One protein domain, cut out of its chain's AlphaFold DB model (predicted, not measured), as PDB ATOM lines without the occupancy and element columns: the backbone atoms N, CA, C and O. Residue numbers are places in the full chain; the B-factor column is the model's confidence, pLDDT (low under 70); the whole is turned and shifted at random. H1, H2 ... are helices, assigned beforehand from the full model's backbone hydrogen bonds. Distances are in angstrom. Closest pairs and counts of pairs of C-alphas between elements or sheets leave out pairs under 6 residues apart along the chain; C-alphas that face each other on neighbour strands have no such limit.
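What this domain is: This is residues 23 to 131 of the 132 residues of an uncharacterized protein of Duganella rivi (UniProt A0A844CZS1). A long helical hairpin makes a rod: H3 and H4 run side by side in opposite ways, joined by a loop at one end. Toward the other end the short H1 and H2 pack on H3, on the side away from H4. The printed part has 109 residues with four named helices, H1 to H4 in chain order, and no named strand: all helix. It is only just extended, close to loose, with a radius of gyration of the C-alphas of 19.8 A and spans of 67 by 27 by 22 A.

Where its parts are: H1 is residues 28 to 33, beginning at C-alpha 28 (221.968, 192.841, 186.783). H2 is residues 38 to 46. H3, residues 52 to 84, is 48.8 A long. H4, residues 98 to 130, is 48.1 A long and ends at C-alpha 130 (248.726, 204.954, 176.085).

How they stand to each other: H3 is the hub. H1 touches its residues 59 to 63 alone, about perpendicular at 76 degrees; the closest C-alphas, Glu 30 and Asn 59, are 6.0 A apart. H2 and H3 form a hairpin, running opposite ways at a shallow tilt of 28 degrees, and H3 touches H2 with its residues 52 to 56 alone; the closest C-alphas, those of Ile 41 and Glu 52, are 5.4 A apart. H3 and H4 form a hairpin at a shallow tilt of 19 degrees; the closest C-alphas, Val 75 and Val 101, are 6.0 A apart. H4 is apart from H1 and H2. Every O i to N i+4 pair is within hydrogen-bond range in H1, H2 and H4, and 27 of 29 in H3.

The domain as a whole: The C-alphas farthest apart, Glu 88 and Gln 131, are 67.2 A apart. The printed part has no cut. The link H3 to H4, residues 85 to 97, is long. pLDDT is under 70 at residues 23 to 35 and 44 to 49.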
ATOM      1  N   LYS A  23     223.052 206.360 183.623       51.16
ATOM      2  CA  LYS A  23     224.372 206.223 182.982       51.16
ATOM      3  C   LYS A  23     225.365 205.319 183.737       51.16
ATOM      4  O   LYS A  23     226.373 204.962 183.149       51.16
ATOM      5  N   ASP A  24     225.039 204.907 184.966       49.25
ATOM      6  CA  ASP A  24     225.913 204.135 185.865       49.25
ATOM      7  C   ASP A  24     225.284 202.839 186.418       49.25
ATOM      8  O   ASP A  24     225.804 202.255 187.371       49.25
ATOM      9  N   ARG A  25     224.153 202.352 185.885       55.19
ATOM     10  CA  ARG A  25     223.650 201.040 186.336       55.19
ATOM     11  C   ARG A  25     224.402 199.913 185.641       55.19
ATOM     12  O   ARG A  25     224.082 199.565 184.510       55.19
ATOM     13  N   VAL A  26     225.343 199.320 186.374       56.75
ATOM     14  CA  VAL A  26     225.883 197.984 186.087       56.75
ATOM     15  C   VAL A  26     224.704 197.036 185.869       56.75
ATOM     16  O   VAL A  26     223.760 197.015 186.667       56.75
ATOM     17  N   SER A  27     224.726 196.297 184.763       61.31
ATOM     18  CA  SER A  27     223.639 195.386 184.415       61.31
ATOM     19  C   SER A  27     223.472 194.328 185.511       61.31
ATOM     20  O   SER A  27     224.454 193.801 186.026       61.31
ATOM     21  N   VAL A  28     222.232 193.954 185.845       61.56
ATOM     22  CA  VAL A  28     221.968 192.841 186.783       61.56
ATOM     23  C   VAL A  28     222.640 191.551 186.292       61.56
ATOM     24  O   VAL A  28     223.097 190.740 187.092       61.56
ATOM     25  N   TYR A  29     222.776 191.392 184.973       56.78
ATOM     26  CA  TYR A  29     223.495 190.270 184.379       56.78
ATOM     27  C   TYR A  29     225.011 190.385 184.536       56.78
ATOM     28  O   TYR A  29     225.662 189.378 184.778       56.78
ATOM     29  N   GLU A  30     225.577 191.591 184.474       55.88
ATOM     30  CA  GLU A  30     227.001 191.794 184.772       55.88
ATOM     31  C   GLU A  30     227.305 191.525 186.250       55.88
ATOM     32  O   GLU A  30     228.356 190.977 186.560       55.88
ATOM     33  N   GLN A  31     226.379 191.839 187.162       62.28
ATOM     34  CA  GLN A  31     226.531 191.516 188.586       62.28
ATOM     35  C   GLN A  31     226.415 190.012 188.867       62.28
ATOM     36  O   GLN A  31     227.119 189.496 189.729       62.28
ATOM     37  N   ALA A  32     225.528 189.312 188.156       59.84
ATOM     38  CA  ALA A  32     225.279 187.888 188.375       59.84
ATOM     39  C   ALA A  32     226.250 186.964 187.617       59.84
ATOM     40  O   ALA A  32     226.509 185.853 188.072       59.84
ATOM     41  N   PHE A  33     226.771 187.406 186.467       61.91
ATOM     42  CA  PHE A  33     227.531 186.570 185.530       61.91
ATOM     43  C   PHE A  33     228.835 187.211 185.030       61.91
ATOM     44  O   PHE A  33     229.492 186.650 184.152       61.91
ATOM     45  N   GLY A  34     229.226 188.372 185.562       61.78
ATOM     46  CA  GLY A  34     230.506 188.996 185.239       61.78
ATOM     47  C   GLY A  34     231.678 188.092 185.625       61.78
ATOM     48  O   GLY A  34     231.744 187.593 186.747       61.78
ATOM     49  N   GLN A  35     232.617 187.887 184.701       69.69
ATOM     50  CA  GLN A  35     233.858 187.156 184.979       69.69
ATOM     51  C   GLN A  35     234.798 187.955 185.888       69.69
ATOM     52  O   GLN A  35     235.546 187.377 186.675       69.69
ATOM     53  N   PHE A  36     234.744 189.283 185.799       75.88
ATOM     54  CA  PHE A  36     235.495 190.190 186.656       75.88
ATOM     55  C   PHE A  36     234.570 190.742 187.735       75.88
ATOM     56  O   PHE A  36     233.672 191.534 187.440       75.88
ATOM     57  N   ALA A  37     234.783 190.308 188.978       74.06
ATOM     58  CA  ALA A  37     234.011 190.774 190.123       74.06
ATOM     59  C   ALA A  37     234.201 192.281 190.350       74.06
ATOM     60  O   ALA A  37     235.280 192.830 190.113       74.06
ATOM     61  N   GLU A  38     233.167 192.931 190.882       73.38
ATOM     62  CA  GLU A  38     233.185 194.364 191.197       73.38
ATOM     63  C   GLU A  38     234.363 194.731 192.120       73.38
ATOM     64  O   GLU A  38     235.002 195.762 191.933       73.38
ATOM     65  N   GLU A  39     234.731 193.850 193.057       71.94
ATOM     66  CA  GLU A  39     235.902 194.036 193.925       71.94
ATOM     67  C   GLU A  39     237.223 194.118 193.155       71.94
ATOM     68  O   GLU A  39     238.057 194.962 193.476       71.94
ATOM     69  N   LEU A  40     237.413 193.299 192.117       73.50
ATOM     70  CA  LEU A  40     238.619 193.352 191.286       73.50
ATOM     71  C   LEU A  40     238.669 194.668 190.500       73.50
ATOM     72  O   LEU A  40     239.711 195.319 190.435       73.50
ATOM     73  N   ILE A  41     237.530 195.094 189.955       74.06
ATOM     74  CA  ILE A  41     237.404 196.362 189.229       74.06
ATOM     75  C   ILE A  41     237.735 197.539 190.163       74.06
ATOM     76  O   ILE A  41     238.546 198.399 189.819       74.06
ATOM     77  N   LEU A  42     237.204 197.544 191.387       73.75
ATOM     78  CA  LEU A  42     237.490 198.579 192.383       73.75
ATOM     79  C   LEU A  42     238.955 198.566 192.855       73.75
ATOM     80  O   LEU A  42     239.536 199.632 193.062       73.75
ATOM     81  N   GLN A  43     239.588 197.396 192.973       71.75
ATOM     82  CA  GLN A  43     241.015 197.293 193.306       71.75
ATOM     83  C   GLN A  43     241.909 197.898 192.217       71.75
ATOM     84  O   GLN A  43     242.892 198.567 192.540       71.75
ATOM     85  N   THR A  44     241.550 197.749 190.936       69.50
ATOM     86  CA  THR A  44     242.319 198.374 189.843       69.50
ATOM     87  C   THR A  44     242.281 199.902 189.880       69.50
ATOM     88  O   THR A  44     243.298 200.544 189.609       69.50
ATOM     89  N   ARG A  45     241.169 200.491 190.344       67.12
ATOM     90  CA  ARG A  45     241.067 201.937 190.603       67.12
ATOM     91  C   ARG A  45     242.060 202.392 191.680       67.12
ATOM     92  O   ARG A  45     242.669 203.449 191.539       67.12
ATOM     93  N   GLY A  46     242.261 201.588 192.727       61.78
ATOM     94  CA  GLY A  46     243.244 201.860 193.784       61.78
ATOM     95  C   GLY A  46     244.704 201.769 193.320       61.78
ATOM     96  O   GLY A  46     245.568 202.423 193.895       61.78
ATOM     97  N   ALA A  47     244.974 201.006 192.257       63.03
ATOM     98  CA  ALA A  47     246.306 200.829 191.681       63.03
ATOM     99  C   ALA A  47     246.709 201.931 190.676       63.03
ATOM    100  O   ALA A  47     247.810 201.885 190.134       63.03
ATOM    101  N   GLY A  48     245.836 202.915 190.415       63.81
ATOM    102  CA  GLY A  48     246.110 204.017 189.484       63.81
ATOM    103  C   GLY A  48     246.051 203.630 188.002       63.81
ATOM    104  O   GLY A  48     246.483 204.407 187.155       63.81
ATOM    105  N   VAL A  49     245.516 202.449 187.677       63.56
ATOM    106  CA  VAL A  49     245.367 201.971 186.297       63.56
ATOM    107  C   VAL A  49     243.905 202.132 185.875       63.56
ATOM    108  O   VAL A  49     243.013 201.543 186.485       63.56
ATOM    109  N   SER A  50     243.641 202.899 184.811       71.38
ATOM    110  CA  SER A  50     242.289 203.136 184.269       71.38
ATOM    111  C   SER A  50     241.758 201.934 183.464       71.38
ATOM    112  O   SER A  50     241.304 202.072 182.333       71.38
ATOM    113  N   VAL A  51     241.841 200.719 184.021       78.38
ATOM    114  CA  VAL A  51     241.394 199.484 183.343       78.38
ATOM    115  C   VAL A  51     239.917 199.148 183.571       78.38
ATOM    116  O   VAL A  51     239.351 198.341 182.836       78.38
ATOM    117  N   GLU A  52     239.273 199.791 184.549       81.81
ATOM    118  CA  GLU A  52     237.853 199.614 184.892       81.81
ATOM    119  C   GLU A  52     236.902 199.579 183.674       81.81
ATOM    120  O   GLU A  52     236.165 198.595 183.544       81.81
ATOM    121  N   PRO A  53     236.891 200.579 182.767       82.19
ATOM    122  CA  PRO A  53     235.946 200.588 181.648       82.19
ATOM    123  C   PRO A  53     236.135 199.387 180.711       82.19
ATOM    124  O   PRO A  53     235.156 198.854 180.190       82.19
ATOM    125  N   TYR A  54     237.370 198.909 180.548       83.94
ATOM    126  CA  TYR A  54     237.683 197.759 179.702       83.94
ATOM    127  C   TYR A  54     237.249 196.441 180.351       83.94
ATOM    128  O   TYR A  54     236.669 195.592 179.678       83.94
ATOM    129  N   LEU A  55     237.449 196.284 181.664       84.69
ATOM    130  CA  LEU A  55     236.982 195.102 182.403       84.69
ATOM    131  C   LEU A  55     235.451 194.997 182.400       84.69
ATOM    132  O   LEU A  55     234.903 193.912 182.195       84.69
ATOM    133  N   ARG A  56     234.751 196.126 182.561       84.38
ATOM    134  CA  ARG A  56     233.288 196.172 182.424       84.38
ATOM    135  C   ARG A  56     232.851 195.812 181.006       84.38
ATOM    136  O   ARG A  56     231.938 195.006 180.846       84.38
ATOM    137  N   ASN A  57     233.538 196.328 179.984       87.25
ATOM    138  CA  ASN A  57     233.230 195.975 178.601       87.25
ATOM    139  C   ASN A  57     233.414 194.468 178.330       87.25
ATOM    140  O   ASN A  57     232.563 193.838 177.704       87.25
ATOM    141  N   LEU A  58     234.467 193.850 178.874       87.31
ATOM    142  CA  LEU A  58     234.668 192.402 178.766       87.31
ATOM    143  C   LEU A  58     233.551 191.598 179.450       87.31
ATOM    144  O   LEU A  58     233.082 190.616 178.878       87.31
ATOM    145  N   ASN A  59     233.071 192.023 180.625       87.69
ATOM    146  CA  ASN A  59     231.913 191.394 181.277       87.69
ATOM    147  C   ASN A  59     230.646 191.478 180.412       87.69
ATOM    148  O   ASN A  59     229.895 190.500 180.297       87.69
ATOM    149  N   ARG A  60     230.420 192.624 179.764       87.38
ATOM    150  CA  ARG A  60     229.304 192.806 178.833       87.38
ATOM    151  C   ARG A  60     229.411 191.862 177.637       87.38
ATOM    152  O   ARG A  60     228.446 191.162 177.330       87.38
ATOM    153  N   ILE A  61     230.581 191.795 176.999       90.38
ATOM    154  CA  ILE A  61     230.845 190.899 175.862       90.38
ATOM    155  C   ILE A  61     230.666 189.431 176.273       90.38
ATOM    156  O   ILE A  61     230.034 188.660 175.549       90.38
ATOM    157  N   ALA A  62     231.146 189.036 177.454       87.69
ATOM    158  CA  ALA A  62     230.949 187.689 177.987       87.69
ATOM    159  C   ALA A  62     229.457 187.347 178.155       87.69
ATOM    160  O   ALA A  62     229.010 186.260 177.795       87.69
ATOM    161  N   THR A  63     228.655 188.300 178.633       88.06
ATOM    162  CA  THR A  63     227.205 188.112 178.788       88.06
ATOM    163  C   THR A  63     226.507 187.984 177.431       88.06
ATOM    164  O   THR A  63     225.689 187.083 177.232       88.06
ATOM    165  N   LEU A  64     226.849 188.854 176.475       90.44
ATOM    166  CA  LEU A  64     226.294 188.819 175.119       90.44
ATOM    167  C   LEU A  64     226.634 187.505 174.407       90.44
ATOM    168  O   LEU A  64     225.753 186.879 173.823       90.44
ATOM    169  N   THR A  65     227.884 187.047 174.504       90.44
ATOM    170  CA  THR A  65     228.324 185.782 173.894       90.44
ATOM    171  C   THR A  65     227.660 184.563 174.535       90.44
ATOM    172  O   THR A  65     227.302 183.622 173.825       90.44
ATOM    173  N   ALA A  66     227.409 184.577 175.848       88.69
ATOM    174  CA  ALA A  66     226.652 183.517 176.515       88.69
ATOM    175  C   ALA A  66     225.203 183.431 176.000       88.69
ATOM    176  O   ALA A  66     224.730 182.340 175.662       88.69
ATOM    177  N   GLY A  67     224.517 184.575 175.883       90.44
ATOM    178  CA  GLY A  67     223.171 184.652 175.306       90.44
ATOM    179  C   GLY A  67     223.137 184.214 173.839       90.44
ATOM    180  O   GLY A  67     222.299 183.399 173.451       90.44
ATOM    181  N   LEU A  68     224.106 184.673 173.046       93.88
ATOM    182  CA  LEU A  68     224.288 184.276 171.651       93.88
ATOM    183  C   LEU A  68     224.461 182.758 171.506       93.88
ATOM    184  O   LEU A  68     223.825 182.134 170.658       93.88
ATOM    185  N   GLY A  69     225.266 182.140 172.374       92.81
ATOM    186  CA  GLY A  69     225.452 180.691 172.394       92.81
ATOM    187  C   GLY A  69     224.151 179.924 172.650       92.81
ATOM    188  O   GLY A  69     223.936 178.871 172.051       92.81
ATOM    189  N   ALA A  70     223.254 180.440 173.495       92.88
ATOM    190  CA  ALA A  70     221.935 179.839 173.695       92.88
ATOM    191  C   ALA A  70     221.070 179.926 172.426       92.88
ATOM    192  O   ALA A  70     220.490 178.919 172.019       92.88
ATOM    193  N   VAL A  71     221.044 181.087 171.762       94.81
ATOM    194  CA  VAL A  71     220.310 181.285 170.498       94.81
ATOM    195  C   VAL A  71     220.818 180.344 169.406       94.81
ATOM    196  O   VAL A  71     220.027 179.660 168.759       94.81
ATOM    197  N   LEU A  72     222.138 180.241 169.238       94.25
ATOM    198  CA  LEU A  72     222.735 179.368 168.226       94.25
ATOM    199  C   LEU A  72     222.453 177.886 168.491       94.25
ATOM    200  O   LEU A  72     222.237 177.138 167.542       94.25
ATOM    201  N   ARG A  73     222.389 177.451 169.758       94.62
ATOM    202  CA  ARG A  73     221.968 176.078 170.089       94.62
ATOM    203  C   ARG A  73     220.511 175.813 169.729       94.62
ATOM    204  O   ARG A  73     220.220 174.720 169.262       94.62
ATOM    205  N   ILE A  74     219.617 176.786 169.917       94.19
ATOM    206  CA  ILE A  74     218.213 176.663 169.495       94.19
ATOM    207  C   ILE A  74     218.142 176.508 167.974       94.19
ATOM    208  O   ILE A  74     217.516 175.575 167.477       94.19
ATOM    209  N   VAL A  75     218.833 177.380 167.234       95.50
ATOM    210  CA  VAL A  75     218.879 177.333 165.765       95.50
ATOM    211  C   VAL A  75     219.467 176.009 165.267       95.50
ATOM    212  O   VAL A  75     218.878 175.369 164.400       95.50
ATOM    213  N   ALA A  76     220.586 175.567 165.841       93.88
ATOM    214  CA  ALA A  76     221.232 174.313 165.470       93.88
ATOM    215  C   ALA A  76     220.400 173.084 165.864       93.88
ATOM    216  O   ALA A  76     220.332 172.125 165.107       93.88
ATOM    217  N   GLY A  77     219.735 173.099 167.020       94.38
ATOM    218  CA  GLY A  77     218.848 172.013 167.440       94.38
ATOM    219  C   GLY A  77     217.606 171.891 166.556       94.38
ATOM    220  O   GLY A  77     217.092 170.789 166.372       94.38
ATOM    221  N   ASN A  78     217.156 172.997 165.956       95.62
ATOM    222  CA  ASN A  78     215.951 173.018 165.139       95.62
ATOM    223  C   ASN A  78     216.017 172.098 163.912       95.62
ATOM    224  O   ASN A  78     214.984 171.562 163.524       95.62
ATOM    225  N   CYS A  79     217.191 171.895 163.298       92.00
ATOM    226  CA  CYS A  79     217.299 170.976 162.159       92.00
ATOM    227  C   CYS A  79     217.063 169.520 162.580       92.00
ATOM    228  O   CYS A  79     216.324 168.808 161.913       92.00
ATOM    229  N   VAL A  80     217.586 169.117 163.741       93.00
ATOM    230  CA  VAL A  80     217.361 167.778 164.303       93.00
ATOM    231  C   VAL A  80     215.888 167.577 164.653       93.00
ATOM    232  O   VAL A  80     215.327 166.519 164.372       93.00
ATOM    233  N   VAL A  81     215.240 168.592 165.237       93.12
ATOM    234  CA  VAL A  81     213.792 168.551 165.503       93.12
ATOM    235  C   VAL A  81     213.013 168.430 164.194       93.12
ATOM    236  O   VAL A  81     212.124 167.594 164.101       93.12
ATOM    237  N   ALA A  82     213.368 169.196 163.160       93.75
ATOM    238  CA  ALA A  82     212.699 169.132 161.863       93.75
ATOM    239  C   ALA A  82     212.843 167.763 161.174       93.75
ATOM    240  O   ALA A  82     211.867 167.274 160.612       93.75
ATOM    241  N   ASP A  83     214.017 167.129 161.258       94.94
ATOM    242  CA  ASP A  83     214.276 165.815 160.652       94.94
ATOM    243  C   ASP A  83     213.528 164.671 161.355       94.94
ATOM    244  O   ASP A  83     213.264 163.629 160.757       94.94
ATOM    245  N   THR A  84     213.206 164.848 162.639       94.50
ATOM    246  CA  THR A  84     212.587 163.819 163.489       94.50
ATOM    247  C   THR A  84     211.108 164.073 163.781       94.50
ATOM    248  O   THR A  84     210.476 163.254 164.447       94.50
ATOM    249  N   PHE A  85     210.552 165.184 163.293       95.94
ATOM    250  CA  PHE A  85     209.189 165.603 163.597       95.94
ATOM    251  C   PHE A  85     208.144 164.679 162.962       95.94
ATOM    252  O   PHE A  85     208.103 164.501 161.744       95.94
ATOM    253  N   ASP A  86     207.254 164.148 163.799       95.19
ATOM    254  CA  ASP A  86     206.081 163.374 163.402       95.19
ATOM    255  C   ASP A  86     204.804 164.151 163.743       95.19
ATOM    256  O   ASP A  86     204.454 164.321 164.912       95.19
ATOM    257  N   ALA A  87     204.095 164.610 162.708       94.00
ATOM    258  CA  ALA A  87     202.865 165.386 162.856       94.00
ATOM    259  C   ALA A  87     201.706 164.583 163.474       94.00
ATOM    260  O   ALA A  87     200.775 165.181 164.014       94.00
ATOM    261  N   GLU A  88     201.760 163.251 163.418       96.12
ATOM    262  CA  GLU A  88     200.741 162.374 163.998       96.12
ATOM    263  C   GLU A  88     200.988 162.108 165.492       96.12
ATOM    264  O   GLU A  88     200.111 161.584 166.183       96.12
ATOM    265  N   ASN A  89     202.160 162.487 166.018       93.56
ATOM    266  CA  ASN A  89     202.482 162.360 167.432       93.56
ATOM    267  C   ASN A  89     202.185 163.669 168.193       93.56
ATOM    268  O   ASN A  89     202.990 164.600 168.163       93.56
ATOM    269  N   PRO A  90     201.093 163.739 168.978       90.75
ATOM    270  CA  PRO A  90     200.704 164.960 169.686       90.75
ATOM    271  C   PRO A  90     201.642 165.343 170.842       90.75
ATOM    272  O   PRO A  90     201.486 166.422 171.410       90.75
ATOM    273  N   ALA A  91     202.581 164.473 171.233       93.25
ATOM    274  CA  ALA A  91     203.568 164.765 172.269       93.25
ATOM    275  C   ALA A  91     204.833 165.453 171.725       93.25
ATOM    276  O   ALA A  91     205.666 165.888 172.519       93.25
ATOM    277  N   MET A  92     205.005 165.532 170.400       93.25
ATOM    278  CA  MET A  92     206.135 166.227 169.785       93.25
ATOM    279  C   MET A  92     205.818 167.706 169.575       93.25
ATOM    280  O   MET A  92     204.771 168.069 169.039       93.25
ATOM    281  N   GLU A  93     206.757 168.569 169.953       91.31
ATOM    282  CA  GLU A  93     206.690 169.980 169.587       91.31
ATOM    283  C   GLU A  93     207.142 170.171 168.130       91.31
ATOM    284  O   GLU A  93     208.117 169.545 167.700       91.31
ATOM    285  N   PRO A  94     206.457 171.029 167.353       93.94
ATOM    286  CA  PRO A  94     206.854 171.304 165.984       93.94
ATOM    287  C   PRO A  94     208.174 172.084 165.935       93.94
ATOM    288  O   PRO A  94     208.454 172.892 166.828       93.94
ATOM    289  N   PRO A  95     208.967 171.917 164.863       96.12
ATOM    290  CA  PRO A  95     210.144 172.742 164.652       96.12
ATOM    291  C   PRO A  95     209.754 174.215 164.479       96.12
ATOM    292  O   PRO A  95     208.664 174.565 164.015       96.12
ATOM    293  N   LEU A  96     210.695 175.100 164.791       96.06
ATOM    294  CA  LEU A  96     210.601 176.515 164.470       96.06
ATOM    295  C   LEU A  96     210.486 176.708 162.956       96.06
ATOM    296  O   LEU A  96     211.207 176.090 162.166       96.06
ATOM    297  N   GLY A  97     209.622 177.642 162.561       96.88
ATOM    298  CA  GLY A  97     209.483 178.052 161.169       96.88
ATOM    299  C   GLY A  97     210.757 178.707 160.626       96.88
ATOM    300  O   GLY A  97     211.497 179.372 161.355       96.88
ATOM    301  N   SER A  98     210.973 178.581 159.315       94.88
ATOM    302  CA  SER A  98     212.144 179.133 158.612       94.88
ATOM    303  C   SER A  98     212.330 180.637 158.835       94.88
ATOM    304  O   SER A  98     213.451 181.107 159.007       94.88
ATOM    305  N   TYR A  99     211.230 181.393 158.903       96.56
ATOM    306  CA  TYR A  99     211.263 182.816 159.235       96.56
ATOM    307  C   TYR A  99     211.881 183.075 160.618       96.56
ATOM    308  O   TYR A  99     212.779 183.903 160.737       96.56
ATOM    309  N   THR A 100     211.452 182.340 161.648       96.06
ATOM    310  CA  THR A 100     211.974 182.487 163.014       96.06
ATOM    311  C   THR A 100     213.455 182.130 163.081       96.06
ATOM    312  O   THR A 100     214.231 182.867 163.684       96.06
ATOM    313  N   VAL A 101     213.868 181.047 162.415       96.50
ATOM    314  CA  VAL A 101     215.285 180.659 162.321       96.50
ATOM    315  C   VAL A 101     216.122 181.770 161.681       96.50
ATOM    316  O   VAL A 101     217.178 182.125 162.208       96.50
ATOM    317  N   ASN A 102     215.636 182.372 160.595       96.31
ATOM    318  CA  ASN A 102     216.322 183.478 159.929       96.31
ATOM    319  C   ASN A 102     216.419 184.722 160.819       96.31
ATOM    320  O   ASN A 102     217.479 185.334 160.889       96.31
ATOM    321  N   VAL A 103     215.349 185.082 161.535       97.06
ATOM    322  CA  VAL A 103     215.369 186.216 162.475       97.06
ATOM    323  C   VAL A 103     216.395 185.985 163.583       97.06
ATOM    324  O   VAL A 103     217.211 186.865 163.840       97.06
ATOM    325  N   LEU A 104     216.415 184.797 164.195       96.19
ATOM    326  CA  LEU A 104     217.391 184.459 165.237       96.19
ATOM    327  C   LEU A 104     218.831 184.469 164.709       96.19
ATOM    328  O   LEU A 104     219.738 184.921 165.403       96.19
ATOM    329  N   THR A 105     219.039 184.012 163.474       95.62
ATOM    330  CA  THR A 105     220.355 184.026 162.821       95.62
ATOM    331  C   THR A 105     220.817 185.453 162.514       95.62
ATOM    332  O   THR A 105     221.976 185.784 162.749       95.62
ATOM    333  N   ASN A 106     219.917 186.329 162.060       96.19
ATOM    334  CA  ASN A 106     220.239 187.738 161.829       96.19
ATOM    335  C   ASN A 106     220.537 188.468 163.140       96.19
ATOM    336  O   ASN A 106     221.527 189.186 163.219       96.19
ATOM    337  N   MET A 107     219.752 188.224 164.196       95.38
ATOM    338  CA  MET A 107     220.056 188.748 165.532       95.38
ATOM    339  C   MET A 107     221.434 188.282 166.014       95.38
ATOM    340  O   MET A 107     222.180 189.057 166.605       95.38
ATOM    341  N   ALA A 108     221.789 187.021 165.755       95.19
ATOM    342  CA  ALA A 108     223.104 186.494 166.085       95.19
ATOM    343  C   ALA A 108     224.230 187.227 165.335       95.19
ATOM    344  O   ALA A 108     225.244 187.565 165.944       95.19
ATOM    345  N   ALA A 109     224.036 187.511 164.044       95.88
ATOM    346  CA  ALA A 109     224.979 188.289 163.245       95.88
ATOM    347  C   ALA A 109     225.129 189.728 163.770       95.88
ATOM    348  O   ALA A 109     226.252 190.162 164.014       95.88
ATOM    349  N   GLU A 110     224.022 190.424 164.043       96.38
ATOM    350  CA  GLU A 110     224.036 191.789 164.590       96.38
ATOM    351  C   GLU A 110     224.764 191.863 165.942       96.38
ATOM    352  O   GLU A 110     225.511 192.804 166.203       96.38
ATOM    353  N   VAL A 111     224.600 190.856 166.809       95.12
ATOM    354  CA  VAL A 111     225.332 190.793 168.085       95.12
ATOM    355  C   VAL A 111     226.835 190.600 167.861       95.12
ATOM    356  O   VAL A 111     227.632 191.209 168.576       95.12
ATOM    357  N   CYS A 112     227.248 189.791 166.881       95.44
ATOM    358  CA  CYS A 112     228.663 189.636 166.529       95.44
ATOM    359  C   CYS A 112     229.278 190.937 165.993       95.44
ATOM    360  O   CYS A 112     230.407 191.275 166.358       95.44
ATOM    361  N   GLU A 113     228.545 191.670 165.153       96.56
ATOM    362  CA  GLU A 113     228.960 192.985 164.649       96.56
ATOM    363  C   GLU A 113     229.099 193.984 165.802       96.56
ATOM    364  O   GLU A 113     230.166 194.570 165.975       96.56
ATOM    365  N   LEU A 114     228.092 194.067 166.680       94.44
ATOM    366  CA  LEU A 114     228.127 194.911 167.878       94.44
ATOM    367  C   LEU A 114     229.349 194.613 168.764       94.44
ATOM    368  O   LEU A 114     230.026 195.534 169.209       94.44
ATOM    369  N   ILE A 115     229.647 193.334 169.020       94.75
ATOM    370  CA  ILE A 115     230.820 192.936 169.815       94.75
ATOM    371  C   ILE A 115     232.117 193.388 169.132       94.75
ATOM    372  O   ILE A 115     233.029 193.867 169.804       94.75
ATOM    373  N   THR A 116     232.209 193.243 167.810       94.56
ATOM    374  CA  THR A 116     233.397 193.641 167.041       94.56
ATOM    375  C   THR A 116     233.613 195.153 167.102       94.56
ATOM    376  O   THR A 116     234.740 195.603 167.340       94.56
ATOM    377  N   ASP A 117     232.542 195.930 166.959       93.94
ATOM    378  CA  ASP A 117     232.569 197.389 167.050       93.94
ATOM    379  C   ASP A 117     232.929 197.858 168.467       93.94
ATOM    380  O   ASP A 117     233.792 198.722 168.633       93.94
ATOM    381  N   ASP A 118     232.343 197.246 169.503       91.44
ATOM    382  CA  ASP A 118     232.637 197.560 170.907       91.44
ATOM    383  C   ASP A 118     234.104 197.246 171.266       91.44
ATOM    384  O   ASP A 118     234.748 198.022 171.986       91.44
ATOM    385  N   ILE A 119     234.663 196.136 170.760       92.12
ATOM    386  CA  ILE A 119     236.085 195.784 170.936       92.12
ATOM    387  C   ILE A 119     236.974 196.801 170.221       92.12
ATOM    388  O   ILE A 119     237.905 197.325 170.834       92.12
ATOM    389  N   SER A 120     236.683 197.105 168.956       92.44
ATOM    390  CA  SER A 120     237.489 198.025 168.144       92.44
ATOM    391  C   SER A 120     237.490 199.432 168.741       92.44
ATOM    392  O   SER A 120     238.551 200.005 168.983       92.44
ATOM    393  N   GLY A 121     236.312 199.946 169.109       89.50
ATOM    394  CA  GLY A 121     236.176 201.250 169.753       89.50
ATOM    395  C   GLY A 121     236.827 201.317 171.138       89.50
ATOM    396  O   GLY A 121     237.288 202.381 171.549       89.50
ATOM    397  N   SER A 122     236.899 200.199 171.865       88.50
ATOM    398  CA  SER A 122     237.657 200.129 173.122       88.50
ATOM    399  C   SER A 122     239.165 200.110 172.879       88.50
ATOM    400  O   SER A 122     239.903 200.788 173.587       88.50
ATOM    401  N   ALA A 123     239.631 199.374 171.871       87.81
ATOM    402  CA  ALA A 123     241.046 199.311 171.519       87.81
ATOM    403  C   ALA A 123     241.584 200.669 171.039       87.81
ATOM    404  O   ALA A 123     242.682 201.055 171.436       87.81
ATOM    405  N   ASP A 124     240.807 201.413 170.246       89.75
ATOM    406  CA  ASP A 124     241.176 202.760 169.801       89.75
ATOM    407  C   ASP A 124     241.325 203.726 170.985       89.75
ATOM    408  O   ASP A 124     242.350 204.393 171.099       89.75
ATOM    409  N   LYS A 125     240.364 203.735 171.920       86.69
ATOM    410  CA  LYS A 125     240.453 204.558 173.139       86.69
ATOM    411  C   LYS A 125     241.680 204.214 173.976       86.69
ATOM    412  O   LYS A 125     242.385 205.113 174.422       86.69
ATOM    413  N   LEU A 126     241.961 202.923 174.150       84.62
ATOM    414  CA  LEU A 126     243.130 202.479 174.904       84.62
ATOM    415  C   LEU A 126     244.436 202.906 174.228       84.62
ATOM    416  O   LEU A 126     245.374 203.314 174.907       84.62
ATOM    417  N   ARG A 127     244.510 202.820 172.895       85.75
ATOM    418  CA  ARG A 127     245.676 203.283 172.135       85.75
ATOM    419  C   ARG A 127     245.922 204.770 172.376       85.75
ATOM    420  O   ARG A 127     247.057 205.134 172.672       85.75
ATOM    421  N   ASP A 128     244.877 205.587 172.288       85.94
ATOM    422  CA  ASP A 128     244.966 207.039 172.465       85.94
ATOM    423  C   ASP A 128     245.350 207.422 173.910       85.94
ATOM    424  O   ASP A 128     246.059 208.399 174.132       85.94
ATOM    425  N   GLU A 129     244.941 206.631 174.911       82.06
ATOM    426  CA  GLU A 129     245.338 206.822 176.316       82.06
ATOM    427  C   GLU A 129     246.812 206.460 176.586       82.06
ATOM    428  O   GLU A 129     247.448 207.056 177.457       82.06
ATOM    429  N   VAL A 130     247.359 205.471 175.871       79.38
ATOM    430  CA  VAL A 130     248.726 204.954 176.085       79.38
ATOM    431  C   VAL A 130     249.769 205.669 175.214       79.38
ATOM    432  O   VAL A 130     250.941 205.725 175.589       79.38
ATOM    433  N   GLN A 131     249.368 206.223 174.066       70.25
ATOM    434  CA  GLN A 131     250.218 206.992 173.148       70.25
ATOM    435  C   GLN A 131     249.698 208.437 173.007       70.25
ATOM    436  O   GLN A 131     249.084 208.748 171.986       70.25
TER     437      GLN A 131